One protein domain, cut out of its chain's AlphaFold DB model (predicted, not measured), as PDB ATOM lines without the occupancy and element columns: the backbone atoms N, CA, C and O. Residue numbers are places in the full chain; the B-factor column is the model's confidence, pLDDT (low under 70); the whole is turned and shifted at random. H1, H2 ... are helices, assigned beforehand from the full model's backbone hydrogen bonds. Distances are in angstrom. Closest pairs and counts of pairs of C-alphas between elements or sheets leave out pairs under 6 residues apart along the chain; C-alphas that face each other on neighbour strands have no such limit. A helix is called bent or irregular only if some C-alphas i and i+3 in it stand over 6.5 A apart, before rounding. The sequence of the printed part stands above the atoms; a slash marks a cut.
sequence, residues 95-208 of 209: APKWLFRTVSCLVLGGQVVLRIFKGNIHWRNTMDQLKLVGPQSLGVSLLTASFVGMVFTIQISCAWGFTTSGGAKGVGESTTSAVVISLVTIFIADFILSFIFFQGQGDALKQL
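Overview. This is residues 95 to 208 of the 209 residues of the protein "Protein TRIGALACTOSYLDIACYLGLYCEROL 1, chloroplastic" of Tetrabaena socialis (UniProt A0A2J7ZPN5). A long helical hairpin, H2b and H3 side by side, makes the body; from it the bent arm H2a leads away to H1, and residues 95 to 139 stick out. Residues 198 to 208 stick out too. The printed part has 114 residues with three named helices, H1, H2 and H3, and is all helix; it is extended, with a radius of gyration of the C-alphas of 22.1 A and spans of 61 by 46 by 34 A.

Along the chain. Find C-alpha 97 at (-22.795, -32.032, -64.722); from there H1, residues 97 to 117, runs 30.8 A. H2, residues 123 to 161, was assigned as one helix by its hydrogen bonds but is bent: C-alphas 136 and 139 are 6.6 A apart. Its arms are H2a, residues 123 to 136, 20.5 A, and H2b, residues 139 to 161, 32.5 A. H3, residues 168 to 206, runs 57.5 A to C-alpha 206 at (-11.851, -19.345, -31.002).

Arrangement. Look at the C-alphas of Ala 159 and Ala 178, 5.6 A apart, the closest where H2b and H3 touch. This hairpin has a shallow tilt of 25 degrees, opposite ways. H2a and H2b stand at a steep tilt of 57 degrees. H1 is apart from H2a, H2b and H3. O i to N i+4 pairs are within hydrogen-bond range throughout H1 and H2b, in 8 of 10 in H2a and 32 of 35 in H3.

Size, cuts and confidence. The printed part has no cut and no long link. The farthest C-alphas, Gly 167 and Leu 208, are 62.0 A apart. Find pLDDT under 70 at 13 residues, among them 119 to 121 and 162 to 164.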
ATOM      1  N   ALA A  95     -24.578 -33.863 -71.424       60.47
ATOM      2  CA  ALA A  95     -25.211 -34.121 -70.142       60.47
ATOM      3  C   ALA A  95     -24.759 -33.055 -69.127       60.47
ATOM      4  O   ALA A  95     -23.561 -32.914 -68.862       60.47
ATOM      5  N   PRO A  96     -25.688 -32.274 -68.546       71.50
ATOM      6  CA  PRO A  96     -25.343 -31.285 -67.536       71.50
ATOM      7  C   PRO A  96     -24.714 -31.979 -66.321       71.50
ATOM      8  O   PRO A  96     -25.243 -32.965 -65.810       71.50
ATOM      9  N   LYS A  97     -23.591 -31.444 -65.823       71.69
ATOM     10  CA  LYS A  97     -22.795 -32.032 -64.722       71.69
ATOM     11  C   LYS A  97     -23.612 -32.320 -63.449       71.69
ATOM     12  O   LYS A  97     -23.248 -33.204 -62.682       71.69
ATOM     13  N   TRP A  98     -24.721 -31.608 -63.223       75.81
ATOM     14  CA  TRP A  98     -25.640 -31.853 -62.104       75.81
ATOM     15  C   TRP A  98     -26.392 -33.190 -62.220       75.81
ATOM     16  O   TRP A  98     -26.574 -33.870 -61.213       75.81
ATOM     17  N   LEU A  99     -26.740 -33.617 -63.440       81.12
ATOM     18  CA  LEU A  99     -27.453 -34.876 -63.688       81.12
ATOM     19  C   LEU A  99     -26.581 -36.096 -63.362       81.12
ATOM     20  O   LEU A  99     -27.047 -37.091 -62.818       81.12
ATOM     21  N   PHE A 100     -25.280 -35.999 -63.624       79.56
ATOM     22  CA  PHE A 100     -24.334 -37.043 -63.241       79.56
ATOM     23  C   PHE A 100     -24.192 -37.186 -61.724       79.56
ATOM     24  O   PHE A 100     -24.031 -38.295 -61.225       79.56
ATOM     25  N   ARG A 101     -24.275 -36.080 -60.974       82.75
ATOM     26  CA  ARG A 101     -24.180 -36.109 -59.506       82.75
ATOM     27  C   ARG A 101     -25.404 -36.777 -58.883       82.75
ATOM     28  O   ARG A 101     -25.245 -37.573 -57.959       82.75
ATOM     29  N   THR A 102     -26.601 -36.518 -59.409       87.62
ATOM     30  CA  THR A 102     -27.841 -37.163 -58.948       87.62
ATOM     31  C   THR A 102     -27.889 -38.644 -59.314       87.62
ATOM     32  O   THR A 102     -28.240 -39.454 -58.459       87.62
ATOM     33  N   VAL A 103     -27.451 -39.024 -60.519       87.75
ATOM     34  CA  VAL A 103     -27.371 -40.440 -60.923       87.75
ATOM     35  C   VAL A 103     -26.343 -41.208 -60.084       87.75
ATOM     36  O   VAL A 103     -26.667 -42.275 -59.566       87.75
ATOM     37  N   SER A 104     -25.141 -40.664 -59.869       81.75
ATOM     38  CA  SER A 104     -24.133 -41.297 -59.005       81.75
ATOM     39  C   SER A 104     -24.612 -41.438 -57.558       81.75
ATOM     40  O   SER A 104     -24.404 -42.485 -56.949       81.75
ATOM     41  N   CYS A 105     -25.302 -40.426 -57.017       85.31
ATOM     42  CA  CYS A 105     -25.901 -40.484 -55.681       85.31
ATOM     43  C   CYS A 105     -26.967 -41.587 -55.583       85.31
ATOM     44  O   CYS A 105     -26.953 -42.382 -54.644       85.31
ATOM     45  N   LEU A 106     -27.841 -41.693 -56.588       89.19
ATOM     46  CA  LEU A 106     -28.887 -42.713 -56.645       89.19
ATOM     47  C   LEU A 106     -28.299 -44.134 -56.698       89.19
ATOM     48  O   LEU A 106     -28.755 -45.023 -55.979       89.19
ATOM     49  N   VAL A 107     -27.263 -44.344 -57.517       91.38
ATOM     50  CA  VAL A 107     -26.596 -45.649 -57.670       91.38
ATOM     51  C   VAL A 107     -25.858 -46.047 -56.390       91.38
ATOM     52  O   VAL A 107     -26.010 -47.181 -55.931       91.38
ATOM     53  N   LEU A 108     -25.112 -45.122 -55.779       87.81
ATOM     54  CA  LEU A 108     -24.429 -45.360 -54.504       87.81
ATOM     55  C   LEU A 108     -25.431 -45.650 -53.382       87.81
ATOM     56  O   LEU A 108     -25.251 -46.610 -52.633       87.81
ATOM     57  N   GLY A 109     -26.523 -44.883 -53.306       90.38
ATOM     58  CA  GLY A 109     -27.608 -45.119 -52.355       90.38
ATOM     59  C   GLY A 109     -28.222 -46.509 -52.519       90.38
ATOM     60  O   GLY A 109     -28.339 -47.253 -51.546       90.38
ATOM     61  N   GLY A 110     -28.516 -46.915 -53.758       89.75
ATOM     62  CA  GLY A 110     -29.017 -48.257 -54.061       89.75
ATOM     63  C   GLY A 110     -28.046 -49.369 -53.649       89.75
ATOM     64  O   GLY A 110     -28.457 -50.363 -53.048       89.75
ATOM     65  N   GLN A 111     -26.744 -49.193 -53.895       86.38
ATOM     66  CA  GLN A 111     -25.717 -50.151 -53.474       86.38
ATOM     67  C   GLN A 111     -25.606 -50.265 -51.948       86.38
ATOM     68  O   GLN A 111     -25.477 -51.377 -51.432       86.38
ATOM     69  N   VAL A 112     -25.683 -49.146 -51.224       86.00
ATOM     70  CA  VAL A 112     -25.655 -49.124 -49.753       86.00
ATOM     71  C   VAL A 112     -26.889 -49.821 -49.176       86.00
ATOM     72  O   VAL A 112     -26.744 -50.683 -48.310       86.00
ATOM     73  N   VAL A 113     -28.085 -49.539 -49.699       86.69
ATOM     74  CA  VAL A 113     -29.338 -50.174 -49.251       86.69
ATOM     75  C   VAL A 113     -29.303 -51.692 -49.465       86.69
ATOM     76  O   VAL A 113     -29.607 -52.453 -48.545       86.69
ATOM     77  N   LEU A 114     -28.847 -52.157 -50.634       81.50
ATOM     78  CA  LEU A 114     -28.709 -53.591 -50.925       81.50
ATOM     79  C   LEU A 114     -27.633 -54.274 -50.059       81.50
ATOM     80  O   LEU A 114     -27.779 -55.445 -49.700       81.50
ATOM     81  N   ARG A 115     -26.559 -53.559 -49.694       79.56
ATOM     82  CA  ARG A 115     -25.512 -54.050 -48.777       79.56
ATOM     83  C   ARG A 115     -26.016 -54.171 -47.341       79.56
ATOM     84  O   ARG A 115     -25.697 -55.172 -46.702       79.56
ATOM     85  N   ILE A 116     -26.824 -53.218 -46.872       81.69
ATOM     86  CA  ILE A 116     -27.496 -53.273 -45.563       81.69
ATOM     87  C   ILE A 116     -28.422 -54.494 -45.494       81.69
ATOM     88  O   ILE A 116     -28.362 -55.255 -44.530       81.69
ATOM     89  N   PHE A 117     -29.196 -54.748 -46.552       80.56
ATOM     90  CA  PHE A 117     -30.111 -55.893 -46.610       80.56
ATOM     91  C   PHE A 117     -29.401 -57.261 -46.665       80.56
ATOM     92  O   PHE A 117     -29.941 -58.248 -46.174       80.56
ATOM     93  N   LYS A 118     -28.176 -57.345 -47.217       76.88
ATOM     94  CA  LYS A 118     -27.379 -58.593 -47.278       76.88
ATOM     95  C   LYS A 118     -26.604 -58.934 -45.995       76.88
ATOM     96  O   LYS A 118     -25.850 -59.904 -45.994       76.88
ATOM     97  N   GLY A 119     -26.805 -58.184 -44.910       62.81
ATOM     98  CA  GLY A 119     -26.601 -58.676 -43.542       62.81
ATOM     99  C   GLY A 119     -25.166 -58.966 -43.096       62.81
ATOM    100  O   GLY A 119     -24.989 -59.596 -42.061       62.81
ATOM    101  N   ASN A 120     -24.137 -58.509 -43.817       66.12
ATOM    102  CA  ASN A 120     -22.737 -58.713 -43.419       66.12
ATOM    103  C   ASN A 120     -22.066 -57.399 -42.975       66.12
ATOM    104  O   ASN A 120     -21.024 -56.997 -43.493       66.12
ATOM    105  N   ILE A 121     -22.714 -56.697 -42.036       65.69
ATOM    106  CA  ILE A 121     -22.209 -55.467 -41.413       65.69
ATOM    107  C   ILE A 121     -21.694 -55.780 -40.008       65.69
ATOM    108  O   ILE A 121     -22.376 -56.405 -39.197       65.69
ATOM    109  N   HIS A 122     -20.495 -55.285 -39.698       76.62
ATOM    110  CA  HIS A 122     -19.899 -55.338 -38.366       76.62
ATOM    111  C   HIS A 122     -20.637 -54.379 -37.415       76.62
ATOM    112  O   HIS A 122     -20.176 -53.273 -37.139       76.62
ATOM    113  N   TRP A 123     -21.792 -54.817 -36.907       72.44
ATOM    114  CA  TRP A 123     -22.719 -54.016 -36.095       72.44
ATOM    115  C   TRP A 123     -22.075 -53.355 -34.869       72.44
ATOM    116  O   TRP A 123     -22.491 -52.274 -34.474       72.44
ATOM    117  N   ARG A 124     -21.025 -53.960 -34.296       72.62
ATOM    118  CA  ARG A 124     -20.271 -53.386 -33.165       72.62
ATOM    119  C   ARG A 124     -19.612 -52.058 -33.554       72.62
ATOM    120  O   ARG A 124     -19.882 -51.045 -32.929       72.62
ATOM    121  N   ASN A 125     -18.884 -52.041 -34.670       78.12
ATOM    122  CA  ASN A 125     -18.204 -50.844 -35.166       78.12
ATOM    123  C   ASN A 125     -19.202 -49.774 -35.646       78.12
ATOM    124  O   ASN A 125     -18.984 -48.580 -35.462       78.12
ATOM    125  N   THR A 126     -20.328 -50.198 -36.233       80.12
ATOM    126  CA  THR A 126     -21.420 -49.293 -36.625       80.12
ATOM    127  C   THR A 126     -22.125 -48.682 -35.411       80.12
ATOM    128  O   THR A 126     -22.466 -47.505 -35.437       80.12
ATOM    129  N   MET A 127     -22.317 -49.445 -34.331       72.75
ATOM    130  CA  MET A 127     -22.901 -48.943 -33.084       72.75
ATOM    131  C   MET A 127     -21.977 -47.969 -32.358       72.75
ATOM    132  O   MET A 127     -22.477 -47.000 -31.790       72.75
ATOM    133  N   ASP A 128     -20.664 -48.194 -32.395       78.94
ATOM    134  CA  ASP A 128     -19.685 -47.290 -31.782       78.94
ATOM    135  C   ASP A 128     -19.630 -45.948 -32.529       78.94
ATOM    136  O   ASP A 128     -19.649 -44.888 -31.905       78.94
ATOM    137  N   GLN A 129     -19.692 -45.978 -33.866       75.44
ATOM    138  CA  GLN A 129     -19.795 -44.766 -34.685       75.44
ATOM    139  C   GLN A 129     -21.145 -44.058 -34.496       75.44
ATOM    140  O   GLN A 129     -21.180 -42.846 -34.301       75.44
ATOM    141  N   LEU A 130     -22.265 -44.788 -34.467       79.38
ATOM    142  CA  LEU A 130     -23.590 -44.184 -34.276       79.38
ATOM    143  C   LEU A 130     -23.745 -43.543 -32.886       79.38
ATOM    144  O   LEU A 130     -24.370 -42.488 -32.762       79.38
ATOM    145  N   LYS A 131     -23.152 -44.149 -31.849       73.56
ATOM    146  CA  LYS A 131     -23.118 -43.584 -30.493       73.56
ATOM    147  C   LYS A 131     -22.282 -42.315 -30.385       73.56
ATOM    148  O   LYS A 131     -22.490 -41.586 -29.431       73.56
ATOM    149  N   LEU A 132     -21.360 -42.049 -31.305       72.56
ATOM    150  CA  LEU A 132     -20.591 -40.806 -31.309       72.56
ATOM    151  C   LEU A 132     -21.359 -39.686 -32.033       72.56
ATOM    152  O   LEU A 132     -21.422 -38.561 -31.549       72.56
ATOM    153  N   VAL A 133     -22.001 -40.015 -33.159       72.62
ATOM    154  CA  VAL A 133     -22.684 -39.042 -34.034       72.62
ATOM    155  C   VAL A 133     -24.070 -38.648 -33.504       72.62
ATOM    156  O   VAL A 133     -24.499 -37.509 -33.661       72.62
ATOM    157  N   GLY A 134     -24.774 -39.564 -32.835       70.81
ATOM    158  CA  GLY A 134     -26.098 -39.308 -32.262       70.81
ATOM    159  C   GLY A 134     -26.113 -38.264 -31.134       70.81
ATOM    160  O   GLY A 134     -26.740 -37.220 -31.287       70.81
ATOM    161  N   PRO A 135     -25.458 -38.500 -29.984       71.56
ATOM    162  CA  PRO A 135     -25.693 -37.720 -28.768       71.56
ATOM    163  C   PRO A 135     -25.289 -36.249 -28.875       71.56
ATOM    164  O   PRO A 135     -25.913 -35.421 -28.214       71.56
ATOM    165  N   GLN A 136     -24.318 -35.900 -29.725       70.00
ATOM    166  CA  GLN A 136     -23.971 -34.494 -29.967       70.00
ATOM    167  C   GLN A 136     -25.054 -33.739 -30.749       70.00
ATOM    168  O   GLN A 136     -25.262 -32.553 -30.502       70.00
ATOM    169  N   SER A 137     -25.767 -34.405 -31.660       78.12
ATOM    170  CA  SER A 137     -26.805 -33.774 -32.488       78.12
ATOM    171  C   SER A 137     -28.213 -33.913 -31.906       78.12
ATOM    172  O   SER A 137     -29.092 -33.118 -32.229       78.12
ATOM    173  N   LEU A 138     -28.446 -34.872 -31.005       84.38
ATOM    174  CA  LEU A 138     -29.770 -35.071 -30.411       84.38
ATOM    175  C   LEU A 138     -30.255 -33.839 -29.634       84.38
ATOM    176  O   LEU A 138     -31.411 -33.457 -29.780       84.38
ATOM    177  N   GLY A 139     -29.392 -33.174 -28.860       84.50
ATOM    178  CA  GLY A 139     -29.789 -31.993 -28.082       84.50
ATOM    179  C   GLY A 139     -30.345 -30.856 -28.950       84.50
ATOM    180  O   GLY A 139     -31.406 -30.309 -28.646       84.50
ATOM    181  N   VAL A 140     -29.677 -30.550 -30.069       83.44
ATOM    182  CA  VAL A 140     -30.134 -29.513 -31.008       83.44
ATOM    183  C   VAL A 140     -31.405 -29.936 -31.748       83.44
ATOM    184  O   VAL A 140     -32.307 -29.116 -31.923       83.44
ATOM    185  N   SER A 141     -31.548 -31.216 -32.103       85.25
ATOM    186  CA  SER A 141     -32.772 -31.733 -32.729       85.25
ATOM    187  C   SER A 141     -33.986 -31.696 -31.794       85.25
ATOM    188  O   SER A 141     -35.085 -31.370 -32.232       85.25
ATOM    189  N   LEU A 142     -33.819 -31.990 -30.500       88.31
ATOM    190  CA  LEU A 142     -34.920 -31.877 -29.535       88.31
ATOM    191  C   LEU A 142     -35.317 -30.412 -29.288       88.31
ATOM    192  O   LEU A 142     -36.506 -30.099 -29.177       88.31
ATOM    193  N   LEU A 143     -34.340 -29.507 -29.214       86.12
ATOM    194  CA  LEU A 143     -34.593 -28.083 -28.985       86.12
ATOM    195  C   LEU A 143     -35.306 -27.436 -30.182       86.12
ATOM    196  O   LEU A 143     -36.333 -26.787 -30.002       86.12
ATOM    197  N   THR A 144     -34.825 -27.678 -31.403       86.25
ATOM    198  CA  THR A 144     -35.490 -27.238 -32.646       86.25
ATOM    199  C   THR A 144     -36.913 -27.794 -32.744       86.25
ATOM    200  O   THR A 144     -37.857 -27.023 -32.907       86.25
ATOM    201  N   ALA A 145     -37.107 -29.105 -32.558       88.75
ATOM    202  CA  ALA A 145     -38.425 -29.733 -32.669       88.75
ATOM    203  C   ALA A 145     -39.436 -29.198 -31.639       88.75
ATOM    204  O   ALA A 145     -40.593 -28.943 -31.978       88.75
ATOM    205  N   SER A 146     -39.007 -28.995 -30.389       89.75
ATOM    206  CA  SER A 146     -39.870 -28.431 -29.340       89.75
ATOM    207  C   SER A 146     -40.229 -26.968 -29.604       89.75
ATOM    208  O   SER A 146     -41.394 -26.593 -29.458       89.75
ATOM    209  N   PHE A 147     -39.270 -26.155 -30.056       88.00
ATOM    210  CA  PHE A 147     -39.514 -24.757 -30.403       88.00
ATOM    211  C   PHE A 147     -40.479 -24.627 -31.587       88.00
ATOM    212  O   PHE A 147     -41.476 -23.906 -31.505       88.00
ATOM    213  N   VAL A 148     -40.245 -25.394 -32.655       87.19
ATOM    214  CA  VAL A 148     -41.117 -25.430 -33.837       87.19
ATOM    215  C   VAL A 148     -42.530 -25.896 -33.474       87.19
ATOM    216  O   VAL A 148     -43.504 -25.268 -33.889       87.19
ATOM    217  N   GLY A 149     -42.664 -26.942 -32.652       89.25
ATOM    218  CA  GLY A 149     -43.967 -27.432 -32.195       89.25
ATOM    219  C   GLY A 149     -44.740 -26.412 -31.348       89.25
ATOM    220  O   GLY A 149     -45.957 -26.269 -31.505       89.25
ATOM    221  N   MET A 150     -44.044 -25.662 -30.489       89.81
ATOM    222  CA  MET A 150     -44.648 -24.604 -29.675       89.81
ATOM    223  C   MET A 150     -45.159 -23.449 -30.544       89.81
ATOM    224  O   MET A 150     -46.313 -23.040 -30.409       89.81
ATOM    225  N   VAL A 151     -44.333 -22.960 -31.474       87.25
ATOM    226  CA  VAL A 151     -44.693 -21.873 -32.398       87.25
ATOM    227  C   VAL A 151     -45.871 -22.277 -33.286       87.25
ATOM    228  O   VAL A 151     -46.834 -21.517 -33.406       87.25
ATOM    229  N   PHE A 152     -45.839 -23.497 -33.831       87.44
ATOM    230  CA  PHE A 152     -46.932 -24.046 -34.631       87.44
ATOM    231  C   PHE A 152     -48.253 -24.083 -33.849       87.44
ATOM    232  O   PHE A 152     -49.285 -23.636 -34.348       87.44
ATOM    233  N   THR A 153     -48.220 -24.549 -32.597       89.31
ATOM    234  CA  THR A 153     -49.418 -24.640 -31.746       89.31
ATOM    235  C   THR A 153     -49.992 -23.261 -31.413       89.31
ATOM    236  O   THR A 153     -51.208 -23.070 -31.444       89.31
ATOM    237  N   ILE A 154     -49.143 -22.272 -31.127       86.75
ATOM    238  CA  ILE A 154     -49.593 -20.900 -30.851       86.75
ATOM    239  C   ILE A 154     -50.240 -20.296 -32.101       86.75
ATOM    240  O   ILE A 154     -51.327 -19.722 -32.028       86.75
ATOM    241  N   GLN A 155     -49.614 -20.470 -33.264       86.38
ATOM    242  CA  GLN A 155     -50.126 -19.925 -34.517       86.38
ATOM    243  C   GLN A 155     -51.426 -20.587 -34.947       86.38
ATOM    244  O   GLN A 155     -52.347 -19.866 -35.318       86.38
ATOM    245  N   ILE A 156     -51.546 -21.916 -34.841       84.25
ATOM    246  CA  ILE A 156     -52.783 -22.621 -35.198       84.25
ATOM    247  C   ILE A 156     -53.932 -22.217 -34.265       84.25
ATOM    248  O   ILE A 156     -55.046 -21.973 -34.729       84.25
ATOM    249  N   SER A 157     -53.646 -22.051 -32.970       85.19
ATOM    250  CA  SER A 157     -54.634 -21.626 -31.973       85.19
ATOM    251  C   SER A 157     -55.136 -20.212 -32.256       85.19
ATOM    252  O   SER A 157     -56.339 -19.968 -32.222       85.19
ATOM    253  N   CYS A 158     -54.242 -19.282 -32.601       81.12
ATOM    254  CA  CYS A 158     -54.633 -17.912 -32.924       81.12
ATOM    255  C   CYS A 158     -55.340 -17.805 -34.282       81.12
ATOM    256  O   CYS A 158     -56.334 -17.090 -34.418       81.12
ATOM    257  N   ALA A 159     -54.844 -18.544 -35.272       80.38
ATOM    258  CA  ALA A 159     -55.365 -18.559 -36.626       80.38
ATOM    259  C   ALA A 159     -56.787 -19.102 -36.727       80.38
ATOM    260  O   ALA A 159     -57.595 -18.571 -37.476       80.38
ATOM    261  N   TRP A 160     -57.098 -20.171 -36.003       73.88
ATOM    262  CA  TRP A 160     -58.419 -20.784 -36.071       73.88
ATOM    263  C   TRP A 160     -59.330 -20.322 -34.935       73.88
ATOM    264  O   TRP A 160     -60.547 -20.309 -35.108       73.88
ATOM    265  N   GLY A 161     -58.756 -19.921 -33.796       71.69
ATOM    266  CA  GLY A 161     -59.498 -19.555 -32.592       71.69
ATOM    267  C   GLY A 161     -60.041 -18.125 -32.574       71.69
ATOM    268  O   GLY A 161     -61.127 -17.921 -32.041       71.69
ATOM    269  N   PHE A 162     -59.341 -17.142 -33.157       69.88
ATOM    270  CA  PHE A 162     -59.748 -15.726 -33.048       69.88
ATOM    271  C   PHE A 162     -60.300 -15.102 -34.335       69.88
ATOM    272  O   PHE A 162     -61.030 -14.118 -34.254       69.88
ATOM    273  N   THR A 163     -59.964 -15.627 -35.517       68.00
ATOM    274  CA  THR A 163     -60.263 -14.941 -36.793       68.00
ATOM    275  C   THR A 163     -61.389 -15.586 -37.610       68.00
ATOM    276  O   THR A 163     -61.833 -15.024 -38.608       68.00
ATOM    277  N   THR A 164     -61.888 -16.758 -37.203       64.88
ATOM    278  CA  THR A 164     -62.917 -17.466 -37.974       64.88
ATOM    279  C   THR A 164     -64.315 -16.946 -37.624       64.88
ATOM    280  O   THR A 164     -64.862 -17.181 -36.549       64.88
ATOM    281  N   SER A 165     -64.917 -16.217 -38.559       70.12
ATOM    282  CA  SER A 165     -66.344 -15.892 -38.578       70.12
ATOM    283  C   SER A 165     -66.801 -15.903 -40.034       70.12
ATOM    284  O   SER A 165     -66.209 -15.213 -40.858       70.12
ATOM    285  N   GLY A 166     -67.809 -16.719 -40.376       74.44
ATOM    286  CA  GLY A 166     -68.306 -16.805 -41.764       74.44
ATOM    287  C   GLY A 166     -68.696 -18.189 -42.309       74.44
ATOM    288  O   GLY A 166     -68.913 -18.321 -43.510       74.44
ATOM    289  N   GLY A 167     -68.811 -19.229 -41.475       82.25
ATOM    290  CA  GLY A 167     -69.294 -20.554 -41.904       82.25
ATOM    291  C   GLY A 167     -68.246 -21.430 -42.614       82.25
ATOM    292  O   GLY A 167     -67.058 -21.116 -42.634       82.25
ATOM    293  N   ALA A 168     -68.681 -22.558 -43.193       81.50
ATOM    294  CA  ALA A 168     -67.803 -23.659 -43.626       81.50
ATOM    295  C   ALA A 168     -66.744 -23.287 -44.687       81.50
ATOM    296  O   ALA A 168     -65.654 -23.854 -44.686       81.50
ATOM    297  N   LYS A 169     -67.028 -22.321 -45.572       82.94
ATOM    298  CA  LYS A 169     -66.076 -21.875 -46.606       82.94
ATOM    299  C   LYS A 169     -64.960 -20.986 -46.034       82.94
ATOM    300  O   LYS A 169     -63.818 -21.105 -46.462       82.94
ATOM    301  N   GLY A 170     -65.276 -20.149 -45.041       82.25
ATOM    302  CA  GLY A 170     -64.304 -19.250 -44.405       82.25
ATOM    303  C   GLY A 170     -63.288 -19.988 -43.534       82.25
ATOM    304  O   GLY A 170     -62.124 -19.604 -43.480       82.25
ATOM    305  N   VAL A 171     -63.693 -21.107 -42.926       82.38
ATOM    306  CA  VAL A 171     -62.788 -21.933 -42.116       82.38
ATOM    307  C   VAL A 171     -61.635 -22.471 -42.973       82.38
ATOM    308  O   VAL A 171     -60.486 -22.351 -42.567       82.38
ATOM    309  N   GLY A 172     -61.903 -22.981 -44.180       85.19
ATOM    310  CA  GLY A 172     -60.862 -23.515 -45.072       85.19
ATOM    311  C   GLY A 172     -59.878 -22.463 -45.607       85.19
ATOM    312  O   GLY A 172     -58.674 -22.726 -45.673       85.19
ATOM    313  N   GLU A 173     -60.344 -21.258 -45.948       84.19
ATOM    314  CA  GLU A 173     -59.447 -20.181 -46.407       84.19
ATOM    315  C   GLU A 173     -58.563 -19.630 -45.285       84.19
ATOM    316  O   GLU A 173     -57.349 -19.478 -45.476       84.19
ATOM    317  N   SER A 174     -59.137 -19.398 -44.101       83.44
ATOM    318  CA  SER A 174     -58.378 -18.943 -42.933       83.44
ATOM    319  C   SER A 174     -57.346 -19.981 -42.505       83.44
ATOM    320  O   SER A 174     -56.209 -19.633 -42.202       83.44
ATOM    321  N   THR A 175     -57.698 -21.265 -42.583       83.31
ATOM    322  CA  THR A 175     -56.774 -22.384 -42.357       83.31
ATOM    323  C   THR A 175     -55.577 -22.344 -43.283       83.31
ATOM    324  O   THR A 175     -54.439 -22.467 -42.843       83.31
ATOM    325  N   THR A 176     -55.832 -22.212 -44.582       87.12
ATOM    326  CA  THR A 176     -54.782 -22.337 -45.593       87.12
ATOM    327  C   THR A 176     -53.806 -21.173 -45.471       87.12
ATOM    328  O   THR A 176     -52.594 -21.380 -45.429       87.12
ATOM    329  N   SER A 177     -54.333 -19.958 -45.299       85.06
ATOM    330  CA  SER A 177     -53.525 -18.756 -45.071       85.06
ATOM    331  C   SER A 177     -52.730 -18.851 -43.767       85.06
ATOM    332  O   SER A 177     -51.541 -18.539 -43.735       85.06
ATOM    333  N   ALA A 178     -53.351 -19.356 -42.704       85.31
ATOM    334  CA  ALA A 178     -52.698 -19.561 -41.421       85.31
ATOM    335  C   ALA A 178     -51.569 -20.584 -41.460       85.31
ATOM    336  O   ALA A 178     -50.506 -20.342 -40.891       85.31
ATOM    337  N   VAL A 179     -51.780 -21.715 -42.138       86.38
ATOM    338  CA  VAL A 179     -50.752 -22.748 -42.278       86.38
ATOM    339  C   VAL A 179     -49.557 -22.180 -43.037       86.38
ATOM    340  O   VAL A 179     -48.430 -22.343 -42.578       86.38
ATOM    341  N   VAL A 180     -49.775 -21.432 -44.121       91.00
ATOM    342  CA  VAL A 180     -48.679 -20.788 -44.863       91.00
ATOM    343  C   VAL A 180     -47.909 -19.801 -43.979       91.00
ATOM    344  O   VAL A 180     -46.683 -19.884 -43.911       91.00
ATOM    345  N   ILE A 181     -48.601 -18.920 -43.248       88.62
ATOM    346  CA  ILE A 181     -47.956 -17.970 -42.322       88.62
ATOM    347  C   ILE A 181     -47.176 -18.717 -41.233       88.62
ATOM    348  O   ILE A 181     -46.060 -18.320 -40.880       88.62
ATOM    349  N   SER A 182     -47.730 -19.825 -40.735       87.62
ATOM    350  CA  SER A 182     -47.061 -20.633 -39.726       87.62
ATOM    351  C   SER A 182     -45.790 -21.290 -40.253       87.62
ATOM    352  O   SER A 182     -44.743 -21.186 -39.621       87.62
ATOM    353  N   LEU A 183     -45.830 -21.852 -41.464       88.56
ATOM    354  CA  LEU A 183     -44.675 -22.472 -42.112       88.56
ATOM    355  C   LEU A 183     -43.562 -21.457 -42.388       88.56
ATOM    356  O   LEU A 183     -42.398 -21.749 -42.125       88.56
ATOM    357  N   VAL A 184     -43.905 -20.254 -42.856       92.25
ATOM    358  CA  VAL A 184     -42.921 -19.183 -43.087       92.25
ATOM    359  C   VAL A 184     -42.276 -18.740 -41.770       92.25
ATOM    360  O   VAL A 184     -41.057 -18.596 -41.699       92.25
ATOM    361  N   THR A 185     -43.068 -18.569 -40.710       88.50
ATOM    362  CA  THR A 185     -42.541 -18.148 -39.402       88.50
ATOM    363  C   THR A 185     -41.658 -19.226 -38.775       88.50
ATOM    364  O   THR A 185     -40.592 -18.914 -38.247       88.50
ATOM    365  N   ILE A 186     -42.073 -20.492 -38.867       90.31
ATOM    366  CA  ILE A 186     -41.295 -21.655 -38.428       90.31
ATOM    367  C   ILE A 186     -39.964 -21.724 -39.178       90.31
ATOM    368  O   ILE A 186     -38.931 -21.941 -38.557       90.31
ATOM    369  N   PHE A 187     -39.971 -21.493 -40.491       89.94
ATOM    370  CA  PHE A 187     -38.760 -21.537 -41.308       89.94
ATOM    371  C   PHE A 187     -37.753 -20.443 -40.925       89.94
ATOM    372  O   PHE A 187     -36.559 -20.708 -40.800       89.94
ATOM    373  N   ILE A 188     -38.227 -19.216 -40.681       91.00
ATOM    374  CA  ILE A 188     -37.373 -18.113 -40.209       91.00
ATOM    375  C   ILE A 188     -36.813 -18.425 -38.815       91.00
ATOM    376  O   ILE A 188     -35.626 -18.221 -38.563       91.00
ATOM    377  N   ALA A 189     -37.654 -18.937 -37.915       87.56
ATOM    378  CA  ALA A 189     -37.244 -19.358 -36.581       87.56
ATOM    379  C   ALA A 189     -36.166 -20.451 -36.620       87.56
ATOM    380  O   ALA A 189     -35.160 -20.330 -35.924       87.56
ATOM    381  N   ASP A 190     -36.348 -21.478 -37.450       88.38
ATOM    382  CA  ASP A 190     -35.391 -22.571 -37.629       88.38
ATOM    383  C   ASP A 190     -34.052 -22.060 -38.178       88.38
ATOM    384  O   ASP A 190     -32.992 -22.391 -37.648       88.38
ATOM    385  N   PHE A 191     -34.089 -21.146 -39.154       88.94
ATOM    386  CA  PHE A 191     -32.885 -20.501 -39.677       88.94
ATOM    387  C   PHE A 191     -32.122 -19.725 -38.594       88.94
ATOM    388  O   PHE A 191     -30.906 -19.875 -38.464       88.94
ATOM    389  N   ILE A 192     -32.824 -18.921 -37.786       89.50
ATOM    390  CA  ILE A 192     -32.213 -18.165 -36.682       89.50
ATOM    391  C   ILE A 192     -31.616 -19.120 -35.647       89.50
ATOM    392  O   ILE A 192     -30.496 -18.908 -35.186       89.50
ATOM    393  N   LEU A 193     -32.335 -20.184 -35.294       84.62
ATOM    394  CA  LEU A 193     -31.889 -21.145 -34.294       84.62
ATOM    395  C   LEU A 193     -30.658 -21.923 -34.776       84.62
ATOM    396  O   LEU A 193     -29.695 -22.090 -34.024       84.62
ATOM    397  N   SER A 194     -30.644 -22.310 -36.053       85.00
ATOM    398  CA  SER A 194     -29.490 -22.930 -36.701       85.00
ATOM    399  C   SER A 194     -28.300 -21.969 -36.774       85.00
ATOM    400  O   SER A 194     -27.166 -22.394 -36.552       85.00
ATOM    401  N   PHE A 195     -28.533 -20.676 -37.030       86.31
ATOM    402  CA  PHE A 195     -27.482 -19.657 -37.033       86.31
ATOM    403  C   PHE A 195     -26.879 -19.451 -35.635       86.31
ATOM    404  O   PHE A 195     -25.657 -19.459 -35.485       86.31
ATOM    405  N   ILE A 196     -27.719 -19.329 -34.602       85.06
ATOM    406  CA  ILE A 196     -27.289 -19.198 -33.199       85.06
ATOM    407  C   ILE A 196     -26.487 -20.427 -32.762       85.06
ATOM    408  O   ILE A 196     -25.438 -20.288 -32.134       85.06
ATOM    409  N   PHE A 197     -26.948 -21.627 -33.114       81.44
ATOM    410  CA  PHE A 197     -26.256 -22.864 -32.768       81.44
ATOM    411  C   PHE A 197     -24.871 -22.951 -33.426       81.44
ATOM    412  O   PHE A 197     -23.889 -23.288 -32.760       81.44
ATOM    413  N   PHE A 198     -24.770 -22.584 -34.709       80.44
ATOM    414  CA  PHE A 198     -23.492 -22.553 -35.421       80.44
ATOM    415  C   PHE A 198     -22.515 -21.519 -34.837       80.44
ATOM    416  O   PHE A 198     -21.324 -21.807 -34.721       80.44
ATOM    417  N   GLN A 199     -23.002 -20.349 -34.409       77.69
ATOM    418  CA  GLN A 199     -22.179 -19.353 -33.706       77.69
ATOM    419  C   GLN A 199     -21.717 -19.863 -32.331       77.69
ATOM    420  O   GLN A 199     -20.544 -19.731 -31.990       77.69
ATOM    421  N   GLY A 200     -22.599 -20.531 -31.580       71.88
ATOM    422  CA  GLY A 200     -22.270 -21.092 -30.266       71.88
ATOM    423  C   GLY A 200     -21.150 -22.141 -30.295       71.88
ATOM    424  O   GLY A 200     -20.372 -22.236 -29.349       71.88
ATOM    425  N   GLN A 201     -21.021 -22.903 -31.386       66.06
ATOM    426  CA  GLN A 201     -19.871 -23.792 -31.616       66.06
ATOM    427  C   GLN A 201     -18.635 -23.026 -32.125       66.06
ATOM    428  O   GLN A 201     -17.504 -23.359 -31.764       66.06
ATOM    429  N   GLY A 202     -18.835 -21.985 -32.940       68.88
ATOM    430  CA  GLY A 202     -17.762 -21.182 -33.530       68.88
ATOM    431  C   GLY A 202     -16.955 -20.369 -32.515       68.88
ATOM    432  O   GLY A 202     -15.735 -20.263 -32.649       68.88
ATOM    433  N   ASP A 203     -17.595 -19.832 -31.477       71.81
ATOM    434  CA  ASP A 203     -16.900 -19.042 -30.452       71.81
ATOM    435  C   ASP A 203     -16.147 -19.914 -29.434       71.81
ATOM    436  O   ASP A 203     -15.111 -19.495 -28.915       71.81
ATOM    437  N   ALA A 204     -16.580 -21.160 -29.220       65.38
ATOM    438  CA  ALA A 204     -15.875 -22.121 -28.369       65.38
ATOM    439  C   ALA A 204     -14.526 -22.568 -28.967       65.38
ATOM    440  O   ALA A 204     -13.567 -22.779 -28.229       65.38
ATOM    441  N   LEU A 205     -14.421 -22.659 -30.300       58.97
ATOM    442  CA  LEU A 205     -13.161 -22.984 -30.983       58.97
ATOM    443  C   LEU A 205     -12.197 -21.793 -31.076       58.97
ATOM    444  O   LEU A 205     -10.986 -21.999 -31.117       58.97
ATOM    445  N   LYS A 206     -12.701 -20.551 -31.060       66.44
ATOM    446  CA  LYS A 206     -11.851 -19.345 -31.002       66.44
ATOM    447  C   LYS A 206     -11.179 -19.151 -29.642       66.44
ATOM    448  O   LYS A 206     -10.149 -18.502 -29.584       66.44
ATOM    449  N   GLN A 207     -11.754 -19.698 -28.571       65.81
ATOM    450  CA  GLN A 207     -11.198 -19.636 -27.211       65.81
ATOM    451  C   GLN A 207     -10.116 -20.696 -26.952       65.81
ATOM    452  O   GLN A 207      -9.482 -20.682 -25.899       65.81
ATOM    453  N   LEU A 208      -9.930 -21.638 -27.883       72.81
ATOM    454  CA  LEU A 208      -9.004 -22.764 -27.746       72.81
ATOM    455  C   LEU A 208      -7.746 -22.621 -28.627       72.81
ATOM    456  O   LEU A 208      -6.983 -23.577 -28.759       72.81
TER     457      LEU A 208